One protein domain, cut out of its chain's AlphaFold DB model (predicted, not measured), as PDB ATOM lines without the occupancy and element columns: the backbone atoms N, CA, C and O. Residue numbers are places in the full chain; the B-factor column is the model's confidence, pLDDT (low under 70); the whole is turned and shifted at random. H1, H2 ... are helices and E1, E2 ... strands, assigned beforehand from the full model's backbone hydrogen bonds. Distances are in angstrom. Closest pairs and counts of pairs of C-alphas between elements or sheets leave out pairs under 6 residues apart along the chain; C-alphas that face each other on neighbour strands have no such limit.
ATOM      1  N   TYR A   3     175.756 134.973 160.646       82.44
ATOM      2  CA  TYR A   3     176.410 133.749 161.081       82.44
ATOM      3  C   TYR A   3     176.914 133.892 162.515       82.44
ATOM      4  O   TYR A   3     177.580 134.868 162.865       82.44
ATOM      5  N   CYS A   4     176.622 132.892 163.338       81.88
ATOM      6  CA  CYS A   4     177.174 132.731 164.674       81.88
ATOM      7  C   CYS A   4     177.973 131.435 164.720       81.88
ATOM      8  O   CYS A   4     177.416 130.347 164.588       81.88
ATOM      9  N   ILE A   5     179.277 131.564 164.914       84.12
ATOM     10  CA  ILE A   5     180.195 130.446 165.076       84.12
ATOM     11  C   ILE A   5     180.402 130.271 166.576       84.12
ATOM     12  O   ILE A   5     180.862 131.194 167.247       84.12
ATOM     13  N   THR A   6     180.026 129.112 167.102       81.44
ATOM     14  CA  THR A   6     180.349 128.704 168.470       81.44
ATOM     15  C   THR A   6     181.186 127.432 168.433       81.44
ATOM     16  O   THR A   6     181.237 126.734 167.420       81.44
ATOM     17  N   GLU A   7     181.812 127.082 169.554       78.38
ATOM     18  CA  GLU A   7     182.547 125.812 169.681       78.38
ATOM     19  C   GLU A   7     181.650 124.576 169.480       78.38
ATOM     20  O   GLU A   7     182.138 123.501 169.144       78.38
ATOM     21  N   MET A   8     180.330 124.727 169.641       75.62
ATOM     22  CA  MET A   8     179.356 123.653 169.438       75.62
ATOM     23  C   MET A   8     178.889 123.515 167.985       75.62
ATOM     24  O   MET A   8     178.302 122.492 167.632       75.62
ATOM     25  N   GLY A   9     179.101 124.531 167.144       79.50
ATOM     26  CA  GLY A   9     178.664 124.517 165.753       79.50
ATOM     27  C   GLY A   9     178.414 125.904 165.163       79.50
ATOM     28  O   GLY A   9     178.555 126.935 165.819       79.50
ATOM     29  N   VAL A  10     178.026 125.918 163.889       84.31
ATOM     30  CA  VAL A  10     177.727 127.142 163.135       84.31
ATOM     31  C   VAL A  10     176.217 127.297 162.995       84.31
ATOM     32  O   VAL A  10     175.529 126.387 162.535       84.31
ATOM     33  N   TYR A  11     175.705 128.466 163.369       84.31
ATOM     34  CA  TYR A  11     174.297 128.832 163.254       84.31
ATOM     35  C   TYR A  11     174.130 129.949 162.231       84.31
ATOM     36  O   TYR A  11     174.804 130.975 162.308       84.31
ATOM     37  N   GLU A  12     173.186 129.773 161.311       85.75
ATOM     38  CA  GLU A  12     172.849 130.761 160.285       85.75
ATOM     39  C   GLU A  12     171.393 131.238 160.393       85.75
ATOM     40  O   GLU A  12     170.479 130.488 160.785       85.75
ATOM     41  N   ALA A  13     171.177 132.508 160.056       84.19
ATOM     42  CA  ALA A  13     169.855 133.111 159.951       84.19
ATOM     43  C   ALA A  13     169.838 134.321 159.004       84.19
ATOM     44  O   ALA A  13     170.842 135.014 158.820       84.19
ATOM     45  N   ASP A  14     168.652 134.621 158.471       82.06
ATOM     46  CA  ASP A  14     168.429 135.773 157.589       82.06
ATOM     47  C   ASP A  14     168.414 137.100 158.357       82.06
ATOM     48  O   ASP A  14     168.849 138.131 157.848       82.06
ATOM     49  N   THR A  15     167.948 137.073 159.612       80.38
ATOM     50  CA  THR A  15     167.896 138.242 160.495       80.38
ATOM     51  C   THR A  15     168.493 137.943 161.865       80.38
ATOM     52  O   THR A  15     168.486 136.809 162.354       80.38
ATOM     53  N   LEU A  16     168.975 138.996 162.529       80.69
ATOM     54  CA  LEU A  16     169.548 138.897 163.871       80.69
ATOM     55  C   LEU A  16     168.548 138.342 164.897       80.69
ATOM     56  O   LEU A  16     168.936 137.584 165.779       80.69
ATOM     57  N   GLU A  17     167.265 138.694 164.794       81.56
ATOM     58  CA  GLU A  17     166.236 138.207 165.723       81.56
ATOM     59  C   GLU A  17     166.025 136.694 165.604       81.56
ATOM     60  O   GLU A  17     165.921 135.997 166.618       81.56
ATOM     61  N   HIS A  18     166.038 136.164 164.377       82.25
ATOM     62  CA  HIS A  18     165.973 134.723 164.149       82.25
ATOM     63  C   HIS A  18     167.208 134.004 164.703       82.25
ATOM     64  O   HIS A  18     167.068 132.930 165.293       82.25
ATOM     65  N   LEU A  19     168.393 134.612 164.593       83.50
ATOM     66  CA  LEU A  19     169.622 134.065 165.168       83.50
ATOM     67  C   LEU A  19     169.575 134.039 166.701       83.50
ATOM     68  O   LEU A  19     169.843 133.001 167.301       83.50
ATOM     69  N   LYS A  20     169.152 135.139 167.339       83.75
ATOM     70  CA  LYS A  20     168.973 135.215 168.800       83.75
ATOM     71  C   LYS A  20     168.020 134.143 169.315       83.75
ATOM     72  O   LYS A  20     168.270 133.544 170.356       83.75
ATOM     73  N   LYS A  21     166.933 133.880 168.584       80.88
ATOM     74  CA  LYS A  21     165.959 132.848 168.956       80.88
ATOM     75  C   LYS A  21     166.518 131.430 168.800       80.88
ATOM     76  O   LYS A  21     166.225 130.592 169.643       80.88
ATOM     77  N   LYS A  22     167.321 131.170 167.758       79.56
ATOM     78  CA  LYS A  22     167.982 129.869 167.545       79.56
ATOM     79  C   LYS A  22     169.072 129.588 168.581       79.56
ATOM     80  O   LYS A  22     169.133 128.483 169.102       79.56
ATOM     81  N   VAL A  23     169.918 130.577 168.868       79.56
ATOM     82  CA  VAL A  23     171.082 130.427 169.757       79.56
ATOM     83  C   VAL A  23     170.703 130.650 171.231       79.56
ATOM     84  O   VAL A  23     171.403 130.210 172.133       79.56
ATOM     85  N   GLY A  24     169.581 131.321 171.511       76.81
ATOM     86  CA  GLY A  24     169.110 131.609 172.874       76.81
ATOM     87  C   GLY A  24     169.871 132.733 173.591       76.81
ATOM     88  O   GLY A  24     169.525 133.082 174.727       76.81
ATOM     89  N   LEU A  25     170.859 133.333 172.921       79.19
ATOM     90  CA  LEU A  25     171.745 134.377 173.433       79.19
ATOM     91  C   LEU A  25     171.300 135.769 172.978       79.19
ATOM     92  O   LEU A  25     170.823 135.957 171.857       79.19
ATOM     93  N   ASP A  26     171.484 136.764 173.846       77.44
ATOM     94  CA  ASP A  26     171.200 138.158 173.507       77.44
ATOM     95  C   ASP A  26     172.426 138.827 172.871       77.44
ATOM     96  O   ASP A  26     173.238 139.464 173.538       77.44
ATOM     97  N   LEU A  27     172.567 138.636 171.558       79.88
ATOM     98  CA  LEU A  27     173.700 139.131 170.768       79.88
ATOM     99  C   LEU A  27     173.503 140.603 170.375       79.88
ATOM    100  O   LEU A  27     172.441 140.985 169.872       79.88
ATOM    101  N   LYS A  28     174.508 141.460 170.551       77.38
ATOM    102  CA  LYS A  28     174.433 142.852 170.079       77.38
ATOM    103  C   LYS A  28     175.007 142.978 168.677       77.38
ATOM    104  O   LYS A  28     175.984 142.323 168.352       77.38
ATOM    105  N   LYS A  29     174.437 143.876 167.863       73.44
ATOM    106  CA  LYS A  29     174.941 144.187 166.507       73.44
ATOM    107  C   LYS A  29     176.388 144.692 166.510       73.44
ATOM    108  O   LYS A  29     177.082 144.516 165.520       73.44
ATOM    109  N   GLU A  30     176.809 145.305 167.612       76.62
ATOM    110  CA  GLU A  30     178.154 145.851 167.836       76.62
ATOM    111  C   GLU A  30     179.247 144.770 167.821       76.62
ATOM    112  O   GLU A  30     180.371 145.049 167.417       76.62
ATOM    113  N   ASP A  31     178.906 143.538 168.209       72.88
ATOM    114  CA  ASP A  31     179.869 142.441 168.367       72.88
ATOM    115  C   ASP A  31     180.092 141.652 167.058       72.88
ATOM    116  O   ASP A  31     180.930 140.750 166.995       72.88
ATOM    117  N   PHE A  32     179.349 141.978 165.992       81.81
ATOM    118  CA  PHE A  32     179.461 141.308 164.698       81.81
ATOM    119  C   PHE A  32     180.557 141.935 163.842       81.81
ATOM    120  O   PHE A  32     180.613 143.150 163.639       81.81
ATOM    121  N   LYS A  33     181.398 141.083 163.256       83.12
ATOM    122  CA  LYS A  33     182.335 141.480 162.208       83.12
ATOM    123  C   LYS A  33     181.641 141.403 160.855       83.12
ATOM    124  O   LYS A  33     180.995 140.408 160.534       83.12
ATOM    125  N   PHE A  34     181.796 142.448 160.056       79.88
ATOM    126  CA  PHE A  34     181.267 142.492 158.699       79.88
ATOM    127  C   PHE A  34     182.287 141.906 157.726       79.88
ATOM    128  O   PHE A  34     183.416 142.390 157.634       79.88
ATOM    129  N   PHE A  35     181.873 140.889 156.981       79.75
ATOM    130  CA  PHE A  35     182.608 140.338 155.851       79.75
ATOM    131  C   PHE A  35     181.765 140.569 154.594       79.75
ATOM    132  O   PHE A  35     180.920 139.760 154.223       79.75
ATOM    133  N   GLY A  36     181.955 141.732 153.964       79.81
ATOM    134  CA  GLY A  36     181.129 142.158 152.832       79.81
ATOM    135  C   GLY A  36     179.660 142.369 153.248       79.81
ATOM    136  O   GLY A  36     179.419 143.131 154.185       79.81
ATOM    137  N   PRO A  37     178.675 141.738 152.575       78.31
ATOM    138  CA  PRO A  37     177.261 141.825 152.951       78.31
ATOM    139  C   PRO A  37     176.883 140.942 154.156       78.31
ATOM    140  O   PRO A  37     175.754 141.036 154.648       78.31
ATOM    141  N   ASP A  38     177.797 140.090 154.632       81.44
ATOM    142  CA  ASP A  38     177.534 139.119 155.692       81.44
ATOM    143  C   ASP A  38     178.076 139.565 157.053       81.44
ATOM    144  O   ASP A  38     179.124 140.204 157.168       81.44
ATOM    145  N   GLN A  39     177.338 139.218 158.107       82.31
ATOM    146  CA  GLN A  39     177.684 139.512 159.496       82.31
ATOM    147  C   GLN A  39     178.078 138.220 160.198       82.31
ATOM    148  O   GLN A  39     177.285 137.283 160.251       82.31
ATOM    149  N   VAL A  40     179.284 138.172 160.760       83.75
ATOM    150  CA  VAL A  40     179.831 136.982 161.416       83.75
ATOM    151  C   VAL A  40     180.256 137.327 162.835       83.75
ATOM    152  O   VAL A  40     181.017 138.271 163.056       83.75
ATOM    153  N   ILE A  41     179.800 136.535 163.799       83.50
ATOM    154  CA  ILE A  41     180.284 136.572 165.178       83.50
ATOM    155  C   ILE A  41     180.915 135.229 165.534       83.50
ATOM    156  O   ILE A  41     180.388 134.175 165.177       83.50
ATOM    157  N   ASN A  42     182.057 135.279 166.214       84.44
ATOM    158  CA  ASN A  42     182.708 134.104 166.779       84.44
ATOM    159  C   ASN A  42     182.615 134.205 168.300       84.44
ATOM    160  O   ASN A  42     183.089 135.191 168.865       84.44
ATOM    161  N   LEU A  43     181.985 133.221 168.934       81.06
ATOM    162  CA  LEU A  43     181.777 133.170 170.376       81.06
ATOM    163  C   LEU A  43     182.518 131.962 170.941       81.06
ATOM    164  O   LEU A  43     182.256 130.822 170.547       81.06
ATOM    165  N   THR A  44     183.416 132.209 171.891       82.25
ATOM    166  CA  THR A  44     184.025 131.134 172.682       82.25
ATOM    167  C   THR A  44     183.066 130.667 173.774       82.25
ATOM    168  O   THR A  44     182.115 131.377 174.115       82.25
ATOM    169  N   ALA A  45     183.314 129.496 174.369       77.06
ATOM    170  CA  ALA A  45     182.476 128.989 175.462       77.06
ATOM    171  C   ALA A  45     182.324 129.998 176.623       77.06
ATOM    172  O   ALA A  45     181.230 130.181 177.150       77.06
ATOM    173  N   ARG A  46     183.389 130.745 176.950       77.06
ATOM    174  CA  ARG A  46     183.351 131.775 178.006       77.06
ATOM    175  C   ARG A  46     182.455 132.961 177.655       77.06
ATOM    176  O   ARG A  46     181.815 133.524 178.539       77.06
ATOM    177  N   ASP A  47     182.420 133.350 176.383       77.25
ATOM    178  CA  ASP A  47     181.588 134.466 175.922       77.25
ATOM    179  C   ASP A  47     180.103 134.087 175.976       77.25
ATOM    180  O   ASP A  47     179.257 134.900 176.348       77.25
ATOM    181  N   VAL A  48     179.796 132.827 175.646       79.38
ATOM    182  CA  VAL A  48     178.449 132.256 175.764       79.38
ATOM    183  C   VAL A  48     177.981 132.283 177.219       79.38
ATOM    184  O   VAL A  48     176.905 132.825 177.490       79.38
ATOM    185  N   ASP A  49     178.809 131.791 178.144       78.38
ATOM    186  CA  ASP A  49     178.510 131.785 179.581       78.38
ATOM    187  C   ASP A  49     178.285 133.208 180.111       78.38
ATOM    188  O   ASP A  49     177.295 133.477 180.789       78.38
ATOM    189  N   PHE A  50     179.130 134.165 179.720       81.19
ATOM    190  CA  PHE A  50     178.992 135.562 180.135       81.19
ATOM    191  C   PHE A  50     177.676 136.203 179.661       81.19
ATOM    192  O   PHE A  50     177.002 136.915 180.417       81.19
ATOM    193  N   ILE A  51     177.281 135.963 178.406       79.56
ATOM    194  CA  ILE A  51     176.022 136.485 177.855       79.56
ATOM    195  C   ILE A  51     174.823 135.832 178.552       79.56
ATOM    196  O   ILE A  51     173.824 136.506 178.841       79.56
ATOM    197  N   GLN A  52     174.918 134.537 178.853       81.12
ATOM    198  CA  GLN A  52     173.886 133.795 179.566       81.12
ATOM    199  C   GLN A  52     173.735 134.277 181.017       81.12
ATOM    200  O   GLN A  52     172.610 134.555 181.444       81.12
ATOM    201  N   ASP A  53     174.836 134.485 181.733       78.75
ATOM    202  CA  ASP A  53     174.853 135.019 183.099       78.75
ATOM    203  C   ASP A  53     174.270 136.430 183.156       78.75
ATOM    204  O   ASP A  53     173.425 136.735 184.001       78.75
ATOM    205  N   ARG A  54     174.626 137.293 182.200       77.69
ATOM    206  CA  ARG A  54     174.056 138.642 182.101       77.69
ATOM    207  C   ARG A  54     172.540 138.608 181.899       77.69
ATOM    208  O   ARG A  54     171.814 139.390 182.522       77.69
ATOM    209  N   LYS A  55     172.044 137.694 181.058       74.25
ATOM    210  CA  LYS A  55     170.605 137.491 180.845       74.25
ATOM    211  C   LYS A  55     169.921 137.045 182.140       74.25
ATOM    212  O   LYS A  55     168.898 137.624 182.508       74.25
ATOM    213  N   GLN A  56     170.510 136.098 182.869       73.62
ATOM    214  CA  GLN A  56     169.986 135.639 184.159       73.62
ATOM    215  C   GLN A  56     169.962 136.761 185.203       73.62
ATOM    216  O   GLN A  56     168.905 137.030 185.777       73.62
ATOM    217  N   LEU A  57     171.067 137.488 185.377       69.62
ATOM    218  CA  LEU A  57     171.169 138.611 186.313       69.62
ATOM    219  C   LEU A  57     170.129 139.701 186.023       69.62
ATOM    220  O   LEU A  57     169.472 140.189 186.945       69.62
ATOM    221  N   SER A  58     169.917 140.037 184.747       66.19
ATOM    222  CA  SER A  58     168.888 141.008 184.360       66.19
ATOM    223  C   SER A  58     167.478 140.526 184.722       66.19
ATOM    224  O   SER A  58     166.697 141.284 185.298       66.19
ATOM    225  N   SER A  59     167.163 139.249 184.478       66.12
ATOM    226  CA  SER A  59     165.848 138.676 184.785       66.12
ATOM    227  C   SER A  59     165.548 138.657 186.288       66.12
ATOM    228  O   SER A  59     164.430 138.969 186.695       66.12
ATOM    229  N   ILE A  60     166.561 138.380 187.117       63.16
ATOM    230  CA  ILE A  60     166.449 138.383 188.580       63.16
ATOM    231  C   ILE A  60     166.180 139.803 189.087       63.16
ATOM    232  O   ILE A  60     165.317 140.006 189.942       63.16
ATOM    233  N   MET A  61     166.882 140.800 188.539       61.53
ATOM    234  CA  MET A  61     166.700 142.196 188.932       61.53
ATOM    235  C   MET A  61     165.309 142.714 188.544       61.53
ATOM    236  O   MET A  61     164.645 143.320 189.381       61.53
ATOM    237  N   PHE A  62     164.816 142.408 187.338       60.91
ATOM    238  CA  PHE A  62     163.448 142.763 186.937       60.91
ATOM    239  C   PHE A  62     162.391 142.049 187.782       60.91
ATOM    240  O   PHE A  62     161.432 142.679 188.225       60.91
ATOM    241  N   HIS A  63     162.571 140.758 188.069       62.00
ATOM    242  CA  HIS A  63     161.645 140.015 188.921       62.00
ATOM    243  C   HIS A  63     161.551 140.617 190.331       62.00
ATOM    244  O   HIS A  63     160.456 140.780 190.867       62.00
ATOM    245  N   ASN A  64     162.689 141.006 190.911       61.00
ATOM    246  CA  ASN A  64     162.731 141.632 192.231       61.00
ATOM    247  C   ASN A  64     162.244 143.089 192.220       61.00
ATOM    248  O   ASN A  64     161.639 143.519 193.197       61.00
ATOM    249  N   PHE A  65     162.437 143.829 191.124       58.88
ATOM    250  CA  PHE A  65     161.945 145.202 190.975       58.88
ATOM    251  C   PHE A  65     160.413 145.271 190.908       58.88
ATOM    252  O   PHE A  65     159.801 146.175 191.470       58.88
ATOM    253  N   PHE A  66     159.775 144.286 190.269       56.38
ATOM    254  CA  PHE A  66     158.314 144.197 190.172       56.38
ATOM    255  C   PHE A  66     157.668 143.357 191.271       56.38
ATOM    256  O   PHE A  66     156.454 143.132 191.239       56.38
ATOM    257  N   ARG A  67     158.440 142.887 192.257       61.09
ATOM    258  CA  ARG A  67     157.883 142.166 193.396       61.09
ATOM    259  C   ARG A  67     157.098 143.164 194.244       61.09
ATOM    260  O   ARG A  67     157.648 143.832 195.110       61.09
TER     261      ARG A  67
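What this domain is: This is residues 3 to 67 of the 107 residues of an uncharacterized protein of Firmicutes bacterium CAG:882 (UniProt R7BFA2). Two short hairpins, E1 with E2 and E3 with E4, stand side by side as one small twisted four-stranded sheet; the short helix H1 covers one face at its E2 end, and the long helix H2 leaves the end of E4 as an arm. Residues 56 to 67 of this arm and its tail stick out from the body and make the length. The printed part has 65 residues, with two named helices and four named strands in the order E1, E2, H1, E3, E4, H2; the sheet runs E2, E1, E4, E3 and is mixed, and the class is mixed, helices and strands. The whole is loose, with a radius of gyration of the C-alphas of 13.5 A and spans of 46 by 22 by 19 A.

How they stand to each other: Start at E1, residues 3 to 6, and turn into E2, residues 9 to 13: they form an antiparallel hairpin, with N 4 and O 11 at 2.8 A. Next look at H1, residues 16 to 23, which is on the sheet at a height of 8.1 A, over E2. It runs along the strands, but only just, at 29.9 degrees to E2 on the local plane; their closest C-alphas, Ala 13 and Leu 19, are 5.3 A apart. E3, residues 33 to 35, and E4, residues 38 to 43, make the second hairpin, antiparallel, with N 33 and O 40 at 2.8 A. E4 is staggered: residues 38 to 40 pair with E3, and residues 40 to 43 pair with E1, parallel at 14 degrees, with N 5 and O 41 at 2.8 A. E2, H1 and E3 form a split strand-helix-strand unit, two strands of one sheet that are not neighbours, with a helix between them along the chain and with E1 and E4 between them in the sheet, and its crossover is right-handed. H2, residues 45 to 65, is not on the sheet, but only just, with 4 pairs of C-alphas within 10 A; its closest C-alpha to E1 is Ala 45, 7.3 A from that of Thr 6. H1 and H2 are apart. In H1 and H2 every O i to N i+4 pair is within hydrogen-bond range.

Where its parts are: Find C-alpha 3 at (176.410, 133.749, 161.081), where E1 begins. E2 is 13.6 A long, H1 10.4 A and E4 16.4 A, while E1 and E3 measure 9.8 A and 6.5 A. From C-alpha 45 at (182.476, 128.989, 175.462), H2 runs 30.4 A to C-alpha 65 at (161.945, 145.202, 190.975).

The domain as a whole: The C-alphas of Gly 36 and Arg 67 are the two farthest apart, at 46.8 A. Without residues 56 to 67, the body spans 31 by 20 by 18 A. The printed part has no cut and no long link. In this predicted model, pLDDT is under 70 at residues 57 to 67.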